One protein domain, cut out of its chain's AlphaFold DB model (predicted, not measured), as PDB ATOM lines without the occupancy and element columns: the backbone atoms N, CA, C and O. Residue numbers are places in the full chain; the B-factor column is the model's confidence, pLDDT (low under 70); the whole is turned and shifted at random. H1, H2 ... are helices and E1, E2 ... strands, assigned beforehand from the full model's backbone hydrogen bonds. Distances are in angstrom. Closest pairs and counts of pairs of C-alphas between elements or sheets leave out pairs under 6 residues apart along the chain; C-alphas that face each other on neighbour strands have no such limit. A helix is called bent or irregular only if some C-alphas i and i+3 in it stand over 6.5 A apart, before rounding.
ATOM      1  N   THR A1071      47.807 -18.904 -22.943       64.70
ATOM      2  CA  THR A1071      48.588 -17.770 -23.494       64.70
ATOM      3  C   THR A1071      47.787 -16.479 -23.641       64.70
ATOM      4  O   THR A1071      46.565 -16.450 -23.477       64.70
ATOM      5  N   LEU A1072      48.485 -15.383 -23.962       68.84
ATOM      6  CA  LEU A1072      47.864 -14.095 -24.262       68.84
ATOM      7  C   LEU A1072      46.955 -14.182 -25.497       68.84
ATOM      8  O   LEU A1072      45.850 -13.647 -25.484       68.84
ATOM      9  N   GLU A1073      47.382 -14.888 -26.544       67.09
ATOM     10  CA  GLU A1073      46.617 -15.082 -27.779       67.09
ATOM     11  C   GLU A1073      45.300 -15.806 -27.500       67.09
ATOM     12  O   GLU A1073      44.247 -15.359 -27.949       67.09
ATOM     13  N   GLU A1074      45.337 -16.874 -26.701       64.95
ATOM     14  CA  GLU A1074      44.140 -17.599 -26.270       64.95
ATOM     15  C   GLU A1074      43.255 -16.761 -25.348       64.95
ATOM     16  O   GLU A1074      42.029 -16.831 -25.436       64.95
ATOM     17  N   ALA A1075      43.843 -15.951 -24.465       70.62
ATOM     18  CA  ALA A1075      43.093 -15.059 -23.591       70.62
ATOM     19  C   ALA A1075      42.342 -13.976 -24.390       70.62
ATOM     20  O   ALA A1075      41.181 -13.681 -24.089       70.62
ATOM     21  N   LEU A1076      42.969 -13.431 -25.437       72.03
ATOM     22  CA  LEU A1076      42.398 -12.410 -26.316       72.03
ATOM     23  C   LEU A1076      41.413 -12.996 -27.350       72.03
ATOM     24  O   LEU A1076      40.350 -12.414 -27.557       72.03
ATOM     25  N   ASP A1077      41.681 -14.168 -27.935       71.28
ATOM     26  CA  ASP A1077      40.731 -14.874 -28.819       71.28
ATOM     27  C   ASP A1077      39.508 -15.392 -28.042       71.28
ATOM     28  O   ASP A1077      38.369 -15.300 -28.500       71.28
ATOM     29  N   SER A1078      39.706 -15.834 -26.796       71.18
ATOM     30  CA  SER A1078      38.612 -16.113 -25.859       71.18
ATOM     31  C   SER A1078      37.772 -14.856 -25.618       71.18
ATOM     32  O   SER A1078      36.545 -14.919 -25.681       71.18
ATOM     33  N   MET A1079      38.393 -13.686 -25.430       72.06
ATOM     34  CA  MET A1079      37.666 -12.415 -25.324       72.06
ATOM     35  C   MET A1079      36.940 -12.004 -26.615       72.06
ATOM     36  O   MET A1079      35.849 -11.439 -26.513       72.06
ATOM     37  N   LEU A1080      37.454 -12.317 -27.809       69.89
ATOM     38  CA  LEU A1080      36.701 -12.145 -29.060       69.89
ATOM     39  C   LEU A1080      35.506 -13.101 -29.145       69.89
ATOM     40  O   LEU A1080      34.405 -12.673 -29.487       69.89
ATOM     41  N   SER A1081      35.717 -14.369 -28.802       65.70
ATOM     42  CA  SER A1081      34.740 -15.457 -28.924       65.70
ATOM     43  C   SER A1081      33.636 -15.434 -27.856       65.70
ATOM     44  O   SER A1081      32.572 -16.027 -28.040       65.70
ATOM     45  N   TYR A1113      54.344  -3.556 -35.344       47.10
ATOM     46  CA  TYR A1113      54.683  -4.441 -34.220       47.10
ATOM     47  C   TYR A1113      53.566  -4.678 -33.186       47.10
ATOM     48  O   TYR A1113      53.708  -5.560 -32.343       47.10
ATOM     49  N   ARG A1114      52.443  -3.942 -33.220       51.46
ATOM     50  CA  ARG A1114      51.309  -4.244 -32.319       51.46
ATOM     51  C   ARG A1114      50.650  -5.586 -32.703       51.46
ATOM     52  O   ARG A1114      50.384  -5.782 -33.893       51.46
ATOM     53  N   PRO A1115      50.346  -6.484 -31.737       60.58
ATOM     54  CA  PRO A1115      49.682  -7.758 -32.014       60.58
ATOM     55  C   PRO A1115      48.326  -7.586 -32.712       60.58
ATOM     56  O   PRO A1115      47.695  -6.531 -32.637       60.58
ATOM     57  N   ALA A1116      47.845  -8.644 -33.373       71.04
ATOM     58  CA  ALA A1116      46.606  -8.592 -34.158       71.04
ATOM     59  C   ALA A1116      45.341  -8.293 -33.320       71.04
ATOM     60  O   ALA A1116      44.329  -7.870 -33.876       71.04
ATOM     61  N   ILE A1117      45.421  -8.462 -31.996       76.64
ATOM     62  CA  ILE A1117      44.486  -7.914 -31.010       76.64
ATOM     63  C   ILE A1117      45.306  -7.057 -30.042       76.64
ATOM     64  O   ILE A1117      46.287  -7.545 -29.482       76.64
ATOM     65  N   PHE A1118      44.923  -5.799 -29.834       79.92
ATOM     66  CA  PHE A1118      45.652  -4.876 -28.960       79.92
ATOM     67  C   PHE A1118      44.710  -3.929 -28.209       79.92
ATOM     68  O   PHE A1118      43.516  -3.853 -28.489       79.92
ATOM     69  N   VAL A1119      45.261  -3.187 -27.255       81.53
ATOM     70  CA  VAL A1119      44.593  -2.102 -26.523       81.53
ATOM     71  C   VAL A1119      45.517  -0.890 -26.578       81.53
ATOM     72  O   VAL A1119      46.735  -1.057 -26.629       81.53
ATOM     73  N   ASP A1120      44.973   0.328 -26.587       73.80
ATOM     74  CA  ASP A1120      45.800   1.546 -26.639       73.80
ATOM     75  C   ASP A1120      46.639   1.761 -25.372       73.80
ATOM     76  O   ASP A1120      47.659   2.447 -25.406       73.80
ATOM     77  N   ASN A1121      46.230   1.144 -24.262       78.20
ATOM     78  CA  ASN A1121      46.933   1.159 -22.992       78.20
ATOM     79  C   ASN A1121      48.012   0.065 -22.950       78.20
ATOM     80  O   ASN A1121      47.781  -1.067 -22.514       78.20
ATOM     81  N   GLU A1122      49.216   0.413 -23.399       76.50
ATOM     82  CA  GLU A1122      50.345  -0.522 -23.499       76.50
ATOM     83  C   GLU A1122      50.725  -1.128 -22.134       76.50
ATOM     84  O   GLU A1122      51.006  -2.324 -22.055       76.50
ATOM     85  N   ARG A1123      50.578  -0.371 -21.032       77.57
ATOM     86  CA  ARG A1123      50.769  -0.870 -19.654       77.57
ATOM     87  C   ARG A1123      49.770  -1.969 -19.267       77.57
ATOM     88  O   ARG A1123      50.094  -2.813 -18.432       77.57
ATOM     89  N   LEU A1124      48.557  -1.983 -19.829       79.71
ATOM     90  CA  LEU A1124      47.584  -3.056 -19.582       79.71
ATOM     91  C   LEU A1124      47.757  -4.243 -20.538       79.71
ATOM     92  O   LEU A1124      47.556  -5.376 -20.098       79.71
ATOM     93  N   MET A1125      48.252  -4.035 -21.763       77.92
ATOM     94  CA  MET A1125      48.752  -5.130 -22.614       77.92
ATOM     95  C   MET A1125      49.948  -5.852 -21.972       77.92
ATOM     96  O   MET A1125      49.993  -7.080 -21.966       77.92
ATOM     97  N   GLU A1126      50.871  -5.119 -21.351       76.91
ATOM     98  CA  GLU A1126      52.013  -5.679 -20.616       76.91
ATOM     99  C   GLU A1126      51.568  -6.505 -19.391       76.91
ATOM    100  O   GLU A1126      52.034  -7.626 -19.182       76.91
ATOM    101  N   ARG A1127      50.597  -6.014 -18.604       77.68
ATOM    102  CA  ARG A1127      49.991  -6.804 -17.511       77.68
ATOM    103  C   ARG A1127      49.254  -8.041 -18.025       77.68
ATOM    104  O   ARG A1127      49.276  -9.072 -17.362       77.68
ATOM    105  N   CYS A1128      48.628  -7.958 -19.197       79.75
ATOM    106  CA  CYS A1128      48.000  -9.101 -19.856       79.75
ATOM    107  C   CYS A1128      49.030 -10.153 -20.293       79.75
ATOM    108  O   CYS A1128      48.796 -11.338 -20.084       79.75
ATOM    109  N   ALA A1129      50.184  -9.736 -20.820       76.37
ATOM    110  CA  ALA A1129      51.300 -10.631 -21.122       76.37
ATOM    111  C   ALA A1129      51.848 -11.327 -19.861       76.37
ATOM    112  O   ALA A1129      52.074 -12.534 -19.871       76.37
ATOM    113  N   LYS A1130      52.006 -10.585 -18.757       77.50
ATOM    114  CA  LYS A1130      52.474 -11.118 -17.462       77.50
ATOM    115  C   LYS A1130      51.458 -12.039 -16.771       77.50
ATOM    116  O   LYS A1130      51.856 -12.925 -16.021       77.50
ATOM    117  N   ALA A1131      50.160 -11.828 -16.996       78.02
ATOM    118  CA  ALA A1131      49.075 -12.567 -16.353       78.02
ATOM    119  C   ALA A1131      47.922 -12.869 -17.341       78.02
ATOM    120  O   ALA A1131      46.849 -12.257 -17.248       78.02
ATOM    121  N   PRO A1132      48.090 -13.833 -18.270       75.65
ATOM    122  CA  PRO A1132      47.089 -14.148 -19.298       75.65
ATOM    123  C   PRO A1132      45.754 -14.644 -18.713       75.65
ATOM    124  O   PRO A1132      44.671 -14.363 -19.227       75.65
ATOM    125  N   ASN A1133      45.801 -15.301 -17.552       75.37
ATOM    126  CA  ASN A1133      44.629 -15.670 -16.755       75.37
ATOM    127  C   ASN A1133      43.816 -14.462 -16.237       75.37
ATOM    128  O   ASN A1133      42.641 -14.618 -15.893       75.37
ATOM    129  N   LEU A1134      44.415 -13.268 -16.167       80.45
ATOM    130  CA  LEU A1134      43.778 -12.033 -15.708       80.45
ATOM    131  C   LEU A1134      43.319 -11.112 -16.847       80.45
ATOM    132  O   LEU A1134      42.562 -10.189 -16.549       80.45
ATOM    133  N   CYS A1135      43.656 -11.360 -18.122       79.62
ATOM    134  CA  CYS A1135      43.266 -10.503 -19.259       79.62
ATOM    135  C   CYS A1135      41.789 -10.099 -19.241       79.62
ATOM    136  O   CYS A1135      41.465  -8.915 -19.297       79.62
ATOM    137  N   ARG A1136      40.878 -11.069 -19.055       76.55
ATOM    138  CA  ARG A1136      39.432 -10.799 -19.015       76.55
ATOM    139  C   ARG A1136      39.015  -9.883 -17.857       76.55
ATOM    140  O   ARG A1136      37.964  -9.261 -17.963       76.55
ATOM    141  N   LYS A1137      39.778  -9.801 -16.759       78.99
ATOM    142  CA  LYS A1137      39.557  -8.844 -15.654       78.99
ATOM    143  C   LYS A1137      40.228  -7.494 -15.928       78.99
ATOM    144  O   LYS A1137      39.607  -6.464 -15.699       78.99
ATOM    145  N   LEU A1138      41.465  -7.513 -16.427       78.95
ATOM    146  CA  LEU A1138      42.274  -6.328 -16.726       78.95
ATOM    147  C   LEU A1138      41.622  -5.454 -17.807       78.95
ATOM    148  O   LEU A1138      41.424  -4.262 -17.604       78.95
ATOM    149  N   LEU A1139      41.206  -6.069 -18.913       77.65
ATOM    150  CA  LEU A1139      40.649  -5.390 -20.086       77.65
ATOM    151  C   LEU A1139      39.121  -5.216 -20.022       77.65
ATOM    152  O   LEU A1139      38.491  -4.812 -20.993       77.65
ATOM    153  N   GLN A1140      38.495  -5.516 -18.879       71.07
ATOM    154  CA  GLN A1140      37.032  -5.555 -18.731       71.07
ATOM    155  C   GLN A1140      36.357  -4.174 -18.839       71.07
ATOM    156  O   GLN A1140      35.133  -4.095 -18.946       71.07
ATOM    157  N   LYS A1141      37.149  -3.095 -18.785       70.77
ATOM    158  CA  LYS A1141      36.716  -1.692 -18.874       70.77
ATOM    159  C   LYS A1141      37.324  -0.936 -20.069       70.77
ATOM    160  O   LYS A1141      36.991   0.232 -20.257       70.77
ATOM    161  N   GLU A1142      38.197  -1.567 -20.856       77.83
ATOM    162  CA  GLU A1142      38.966  -0.910 -21.925       77.83
ATOM    163  C   GLU A1142      38.491  -1.299 -23.332       77.83
ATOM    164  O   GLU A1142      37.909  -2.361 -23.555       77.83
ATOM    165  N   THR A1143      38.748  -0.418 -24.301       76.45
ATOM    166  CA  THR A1143      38.446  -0.635 -25.720       76.45
ATOM    167  C   THR A1143      39.537  -1.484 -26.363       76.45
ATOM    168  O   THR A1143      40.620  -0.996 -26.680       76.45
ATOM    169  N   VAL A1144      39.250  -2.772 -26.543       81.87
ATOM    170  CA  VAL A1144      40.113  -3.707 -27.278       81.87
ATOM    171  C   VAL A1144      39.889  -3.538 -28.779       81.87
ATOM    172  O   VAL A1144      38.747  -3.408 -29.213       81.87
ATOM    173  N   TRP A1145      40.953  -3.593 -29.572       82.29
ATOM    174  CA  TRP A1145      40.958  -3.437 -31.026       82.29
ATOM    175  C   TRP A1145      41.475  -4.698 -31.727       82.29
ATOM    176  O   TRP A1145      42.329  -5.406 -31.194       82.29
ATOM    177  N   VAL A1146      40.997  -4.957 -32.946       84.24
ATOM    178  CA  VAL A1146      41.431  -6.066 -33.812       84.24
ATOM    179  C   VAL A1146      41.911  -5.515 -35.148       84.24
ATOM    180  O   VAL A1146      41.213  -4.704 -35.757       84.24
ATOM    181  N   ARG A1147      43.075  -5.969 -35.623       83.09
ATOM    182  CA  ARG A1147      43.665  -5.594 -36.917       83.09
ATOM    183  C   ARG A1147      43.479  -6.704 -37.955       83.09
ATOM    184  O   ARG A1147      43.740  -7.873 -37.681       83.09
ATOM    185  N   CYS A1148      43.082  -6.334 -39.171       87.37
ATOM    186  CA  CYS A1148      43.098  -7.214 -40.339       87.37
ATOM    187  C   CYS A1148      44.512  -7.298 -40.931       87.37
ATOM    188  O   CYS A1148      45.099  -6.254 -41.212       87.37
ATOM    189  N   ASN A1149      45.020  -8.506 -41.203       84.06
ATOM    190  CA  ASN A1149      46.369  -8.706 -41.753       84.06
ATOM    191  C   ASN A1149      46.572  -7.987 -43.102       84.06
ATOM    192  O   ASN A1149      47.417  -7.109 -43.219       84.06
ATOM    193  N   SER A1150      45.740  -8.305 -44.096       82.96
ATOM    194  CA  SER A1150      45.945  -7.897 -45.494       82.96
ATOM    195  C   SER A1150      45.526  -6.463 -45.831       82.96
ATOM    196  O   SER A1150      46.189  -5.814 -46.631       82.96
ATOM    197  N   CYS A1151      44.453  -5.925 -45.234       85.42
ATOM    198  CA  CYS A1151      43.993  -4.554 -45.514       85.42
ATOM    199  C   CYS A1151      44.260  -3.545 -44.383       85.42
ATOM    200  O   CYS A1151      43.782  -2.412 -44.447       85.42
ATOM    201  N   GLY A1152      44.953  -3.953 -43.313       81.79
ATOM    202  CA  GLY A1152      45.347  -3.096 -42.188       81.79
ATOM    203  C   GLY A1152      44.211  -2.515 -41.334       81.79
ATOM    204  O   GLY A1152      44.502  -1.882 -40.321       81.79
ATOM    205  N   ARG A1153      42.932  -2.710 -41.703       82.56
ATOM    206  CA  ARG A1153      41.771  -2.150 -40.986       82.56
ATOM    207  C   ARG A1153      41.781  -2.547 -39.513       82.56
ATOM    208  O   ARG A1153      42.061  -3.697 -39.184       82.56
ATOM    209  N   ILE A1154      41.441  -1.585 -38.662       83.42
ATOM    210  CA  ILE A1154      41.354  -1.726 -37.209       83.42
ATOM    211  C   ILE A1154      39.894  -1.490 -36.811       83.42
ATOM    212  O   ILE A1154      39.317  -0.478 -37.203       83.42
ATOM    213  N   GLU A1155      39.296  -2.401 -36.046       81.51
ATOM    214  CA  GLU A1155      37.954  -2.227 -35.472       81.51
ATOM    215  C   GLU A1155      37.917  -2.611 -33.989       81.51
ATOM    216  O   GLU A1155      38.659  -3.486 -33.547       81.51
ATOM    217  N   GLU A1156      37.043  -1.965 -33.210       82.55
ATOM    218  CA  GLU A1156      36.822  -2.313 -31.799       82.55
ATOM    219  C   GLU A1156      36.279  -3.748 -31.691       82.55
ATOM    220  O   GLU A1156      35.446  -4.165 -32.492       82.55
ATOM    221  N   MET A1157      36.686  -4.500 -30.672       75.18
ATOM    222  CA  MET A1157      36.290  -5.887 -30.403       75.18
ATOM    223  C   MET A1157      34.768  -6.096 -30.442       75.18
ATOM    224  O   MET A1157      34.306  -7.092 -30.997       75.18
ATOM    225  N   GLY A1158      33.978  -5.156 -29.910       71.30
ATOM    226  CA  GLY A1158      32.511  -5.200 -29.984       71.30
ATOM    227  C   GLY A1158      31.963  -5.129 -31.417       71.30
ATOM    228  O   GLY A1158      30.954  -5.758 -31.719       71.30
ATOM    229  N   SER A1159      32.665  -4.414 -32.298       73.07
ATOM    230  CA  SER A1159      32.356  -4.230 -33.721       73.07
ATOM    231  C   SER A1159      32.932  -5.328 -34.621       73.07
ATOM    232  O   SER A1159      32.300  -5.683 -35.619       73.07
ATOM    233  N   ALA A1160      34.111  -5.860 -34.284       75.38
ATOM    234  CA  ALA A1160      34.813  -6.899 -35.033       75.38
ATOM    235  C   ALA A1160      34.170  -8.289 -34.859       75.38
ATOM    236  O   ALA A1160      34.215  -9.116 -35.774       75.38
ATOM    237  N   ARG A1161      33.537  -8.548 -33.705       69.50
ATOM    238  CA  ARG A1161      32.796  -9.786 -33.404       69.50
ATOM    239  C   ARG A1161      31.808 -10.149 -34.516       69.50
ATOM    240  O   ARG A1161      30.909  -9.386 -34.851       69.50
ATOM    241  N   GLY A1162      31.981 -11.337 -35.094       70.93
ATOM    242  CA  GLY A1162      31.134 -11.865 -36.170       70.93
ATOM    243  C   GLY A1162      31.410 -11.300 -37.572       70.93
ATOM    244  O   GLY A1162      30.937 -11.889 -38.543       70.93
ATOM    245  N   ARG A1163      32.192 -10.219 -37.704       77.46
ATOM    246  CA  ARG A1163      32.681  -9.707 -39.000       77.46
ATOM    247  C   ARG A1163      34.092 -10.193 -39.312       77.46
ATOM    248  O   ARG A1163      34.363 -10.591 -40.444       77.46
ATOM    249  N   TYR A1164      34.969 -10.205 -38.311       83.27
ATOM    250  CA  TYR A1164      36.332 -10.690 -38.467       83.27
ATOM    251  C   TYR A1164      36.379 -12.223 -38.499       83.27
ATOM    252  O   TYR A1164      35.699 -12.913 -37.739       83.27
ATOM    253  N   VAL A1165      37.211 -12.754 -39.392       81.80
ATOM    254  CA  VAL A1165      37.454 -14.179 -39.620       81.80
ATOM    255  C   VAL A1165      38.901 -14.478 -39.237       81.80
ATOM    256  O   VAL A1165      39.807 -13.838 -39.759       81.80
ATOM    257  N   SER A1166      39.143 -15.461 -38.372       81.65
ATOM    258  CA  SER A1166      40.494 -15.946 -38.059       81.65
ATOM    259  C   SER A1166      40.967 -17.035 -39.033       81.65
ATOM    260  O   SER A1166      40.166 -17.753 -39.657       81.65
ATOM    261  N   CYS A1167      42.283 -17.201 -39.177       77.77
ATOM    262  CA  CYS A1167      42.847 -18.426 -39.738       77.77
ATOM    263  C   CYS A1167      42.514 -19.618 -38.821       77.77
ATOM    264  O   CYS A1167      42.482 -19.501 -37.603       77.77
ATOM    265  N   ARG A1168      42.276 -20.808 -39.395       67.92
ATOM    266  CA  ARG A1168      41.923 -22.006 -38.602       67.92
ATOM    267  C   ARG A1168      43.131 -22.672 -37.923       67.92
ATOM    268  O   ARG A1168      42.959 -23.697 -37.273       67.92
ATOM    269  N   HIS A1169      44.335 -22.140 -38.119       64.41
ATOM    270  CA  HIS A1169      45.572 -22.724 -37.602       64.41
ATOM    271  C   HIS A1169      46.417 -21.734 -36.780       64.41
ATOM    272  O   HIS A1169      47.316 -22.184 -36.087       64.41
ATOM    273  N   CYS A1170      46.147 -20.425 -36.826       72.00
ATOM    274  CA  CYS A1170      46.875 -19.407 -36.059       72.00
ATOM    275  C   CYS A1170      46.045 -18.122 -35.882       72.00
ATOM    276  O   CYS A1170      45.073 -17.897 -36.605       72.00
ATOM    277  N   TYR A1171      46.474 -17.247 -34.970       70.98
ATOM    278  CA  TYR A1171      45.788 -16.009 -34.559       70.98
ATOM    279  C   TYR A1171      45.934 -14.839 -35.547       70.98
ATOM    280  O   TYR A1171      46.133 -13.689 -35.160       70.98
ATOM    281  N   THR A1172      45.850 -15.127 -36.845       77.81
ATOM    282  CA  THR A1172      45.817 -14.111 -37.901       77.81
ATOM    283  C   THR A1172      44.363 -13.814 -38.245       77.81
ATOM    284  O   THR A1172      43.616 -14.726 -38.611       77.81
ATOM    285  N   TYR A1173      43.959 -12.550 -38.108       83.09
ATOM    286  CA  TYR A1173      42.579 -12.103 -38.290       83.09
ATOM    287  C   TYR A1173      42.413 -11.285 -39.572       83.09
ATOM    288  O   TYR A1173      43.317 -10.574 -40.013       83.09
ATOM    289  N   TYR A1174      41.218 -11.370 -40.150       86.69
ATOM    290  CA  TYR A1174      40.830 -10.724 -41.398       86.69
ATOM    291  C   TYR A1174      39.473 -10.053 -41.231       86.69
ATOM    292  O   TYR A1174      38.580 -10.672 -40.665       86.69
ATOM    293  N   CYS A1175      39.251  -8.854 -41.772       86.98
ATOM    294  CA  CYS A1175      37.957  -8.162 -41.652       86.98
ATOM    295  C   CYS A1175      36.812  -8.794 -42.479       86.98
ATOM    296  O   CYS A1175      35.704  -8.264 -42.504       86.98
ATOM    297  N   GLY A1176      37.085  -9.885 -43.200       84.66
ATOM    298  CA  GLY A1176      36.120 -10.633 -43.998       84.66
ATOM    299  C   GLY A1176      36.786 -11.732 -44.831       84.66
ATOM    300  O   GLY A1176      38.008 -11.884 -44.827       84.66
ATOM    301  N   TYR A1177      35.975 -12.500 -45.565       84.59
ATOM    302  CA  TYR A1177      36.461 -13.620 -46.381       84.59
ATOM    303  C   TYR A1177      37.303 -13.198 -47.595       84.59
ATOM    304  O   TYR A1177      38.188 -13.960 -47.959       84.59
ATOM    305  N   GLY A1178      37.072 -12.012 -48.180       85.96
ATOM    306  CA  GLY A1178      37.877 -11.482 -49.295       85.96
ATOM    307  C   GLY A1178      39.344 -11.334 -48.898       85.96
ATOM    308  O   GLY A1178      40.157 -12.165 -49.276       85.96
ATOM    309  N   CYS A1179      39.633 -10.410 -47.974       89.16
ATOM    310  CA  CYS A1179      40.981 -10.174 -47.441       89.16
ATOM    311  C   CYS A1179      41.693 -11.448 -46.951       89.16
ATOM    312  O   CYS A1179      42.917 -11.540 -47.034       89.16
ATOM    313  N   ARG A1180      40.947 -12.441 -46.450       86.88
ATOM    314  CA  ARG A1180      41.504 -13.750 -46.094       86.88
ATOM    315  C   ARG A1180      41.925 -14.578 -47.314       86.88
ATOM    316  O   ARG A1180      42.935 -15.264 -47.226       86.88
ATOM    317  N   SER A1181      41.133 -14.593 -48.382       86.48
ATOM    318  CA  SER A1181      41.458 -15.283 -49.636       86.48
ATOM    319  C   SER A1181      42.635 -14.622 -50.346       86.48
ATOM    320  O   SER A1181      43.523 -15.335 -50.800       86.48
ATOM    321  N   ASP A1182      42.672 -13.287 -50.359       86.69
ATOM    322  CA  ASP A1182      43.750 -12.488 -50.955       86.69
ATOM    323  C   ASP A1182      45.103 -12.832 -50.293       86.69
ATOM    324  O   ASP A1182      46.065 -13.203 -50.959       86.69
ATOM    325  N   ASP A1183      45.140 -12.821 -48.955       85.66
ATOM    326  CA  ASP A1183      46.318 -13.166 -48.143       85.66
ATOM    327  C   ASP A1183      46.638 -14.673 -48.139       85.66
ATOM    328  O   ASP A1183      47.728 -15.071 -47.735       85.66
ATOM    329  N   TRP A1184      45.706 -15.549 -48.542       82.53
ATOM    330  CA  TRP A1184      45.812 -16.992 -48.277       82.53
ATOM    331  C   TRP A1184      47.042 -17.639 -48.917       82.53
ATOM    332  O   TRP A1184      47.585 -18.585 -48.344       82.53
ATOM    333  N   GLN A1185      47.494 -17.156 -50.077       80.72
ATOM    334  CA  GLN A1185      48.656 -17.732 -50.760       80.72
ATOM    335  C   GLN A1185      49.952 -17.496 -49.971       80.72
ATOM    336  O   GLN A1185      50.664 -18.457 -49.673       80.72
ATOM    337  N   GLU A1186      50.217 -16.252 -49.564       79.65
ATOM    338  CA  GLU A1186      51.373 -15.895 -48.731       79.65
ATOM    339  C   GLU A1186      51.227 -16.482 -47.323       79.65
ATOM    340  O   GLU A1186      52.109 -17.188 -46.818       79.65
ATOM    341  N   HIS A1187      50.056 -16.289 -46.714       80.14
ATOM    342  CA  HIS A1187      49.737 -16.771 -45.380       80.14
ATOM    343  C   HIS A1187      49.910 -18.284 -45.240       80.14
ATOM    344  O   HIS A1187      50.431 -18.743 -44.228       80.14
ATOM    345  N   LYS A1188      49.527 -19.091 -46.236       77.58
ATOM    346  CA  LYS A1188      49.703 -20.553 -46.194       77.58
ATOM    347  C   LYS A1188      51.176 -20.961 -46.049       77.58
ATOM    348  O   LYS A1188      51.443 -21.968 -45.393       77.58
ATOM    349  N   GLN A1189      52.113 -20.203 -46.622       67.49
ATOM    350  CA  GLN A1189      53.554 -20.477 -46.525       67.49
ATOM    351  C   GLN A1189      54.148 -19.989 -45.191       67.49
ATOM    352  O   GLN A1189      55.017 -20.652 -44.611       67.49
ATOM    353  N   LEU A1190      53.649 -18.850 -44.695       70.43
ATOM    354  CA  LEU A1190      54.061 -18.213 -43.438       70.43
ATOM    355  C   LEU A1190      53.423 -18.848 -42.187       70.43
ATOM    356  O   LEU A1190      53.985 -18.760 -41.097       70.43
ATOM    357  N   CYS A1191      52.269 -19.507 -42.317       73.56
ATOM    358  CA  CYS A1191      51.532 -20.127 -41.216       73.56
ATOM    359  C   CYS A1191      52.257 -21.381 -40.702       73.56
ATOM    360  O   CYS A1191      51.957 -22.515 -41.090       73.56
TER     361      CYS A1191
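What this domain is: This is residues 1071 to 1081 and 1113 to 1191 of the 1433 residues of the protein "Apical junction molecule protein 1, d" of Trichuris trichiura (UniProt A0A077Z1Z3). A small, three-stranded antiparallel sheet, E1 E2 E3, lies in the middle of the length, with H1, H2 and H3 clustered towards one end and H5 alone at the other. H4 packs beside the strands, and a long looped stretch, residues 1161 to 1176, leads from it to H5. The printed part has 90 residues, with five named helices and three named strands in the order H1 E1 H2 H3 E2 E3 H4 H5; the class is mostly helix. The whole is compact, with a radius of gyration of the C-alphas of 13.0 A and spans of 36 by 24 by 22 A.

How they stand to each other: In the sheet, E2, residues 1144 to 1147, is the inner strand between the edge strands E1, residues 1117 to 1119, and E3, residues 1154 to 1156. E1 and E2 are antiparallel at 138 degrees, with N 1145 and O 1118 2.8 A apart, within hydrogen-bond range. E2 and E3 form a hairpin at 152 degrees, with N 1146 and O 1155 within hydrogen-bond range at 2.8 A. H1, residues 1072 to 1081, is on one face of the sheet, giving two layers, a helix and a sheet. H4, residues 1157 to 1160, is on the sheet at a height of 7.1 A, over none of the strands. H3, residues 1132 to 1138, touches H1 at a steep tilt of 50 degrees, the same way; their closest C-alphas, of Leu 1072 and Pro 1132, are 5.0 A apart. H2, residues 1122 to 1130, forms a helical hairpin with H3, at a steep tilt of 39 degrees, opposite ways; their closest C-alphas, of Cys 1128 and Cys 1135, are 5.0 A apart. H5, residues 1177 to 1190, is apart from the other named elements. Every O i to N i+4 pair is within hydrogen-bond range in H1 and H2, against 1 of 3 in H3, with 3 of 4 O i to N i+3 pairs, and 7 of 10 in H5; H4 is too short for such a pair.

Where its parts are: E2 is 10.4 A long from C-alpha 1144 at (40.113, -3.707, -27.278). H1 begins with C-alpha 1072 at (47.864, -14.095, -24.262) and is 14.0 A long; H2 is 12.4 A. H5 is 18.4 A long and ends with C-alpha 1190 at (54.061, -18.213, -43.438). H3 and H5 are irregular: C-alphas 1133 and 1136 are 7.5 A apart, and C-alphas 1182 and 1185 are 7.2 A apart.

The domain as a whole: The two C-alphas farthest apart, of Lys 1141 and Gln 1185, are 37.6 A apart. Residues 1082 to 1112 are not printed, and C-alphas 1081 and 1113 are 23.4 A apart across this cut. The link from H4 to H5 is long; within it residues 1165 to 1166 pair antiparallel with residues 1173 to 1174. The mean pLDDT of the printed part is 76.8; 13 residues are under 70, among them 1071 to 1074 and 1113 to 1115.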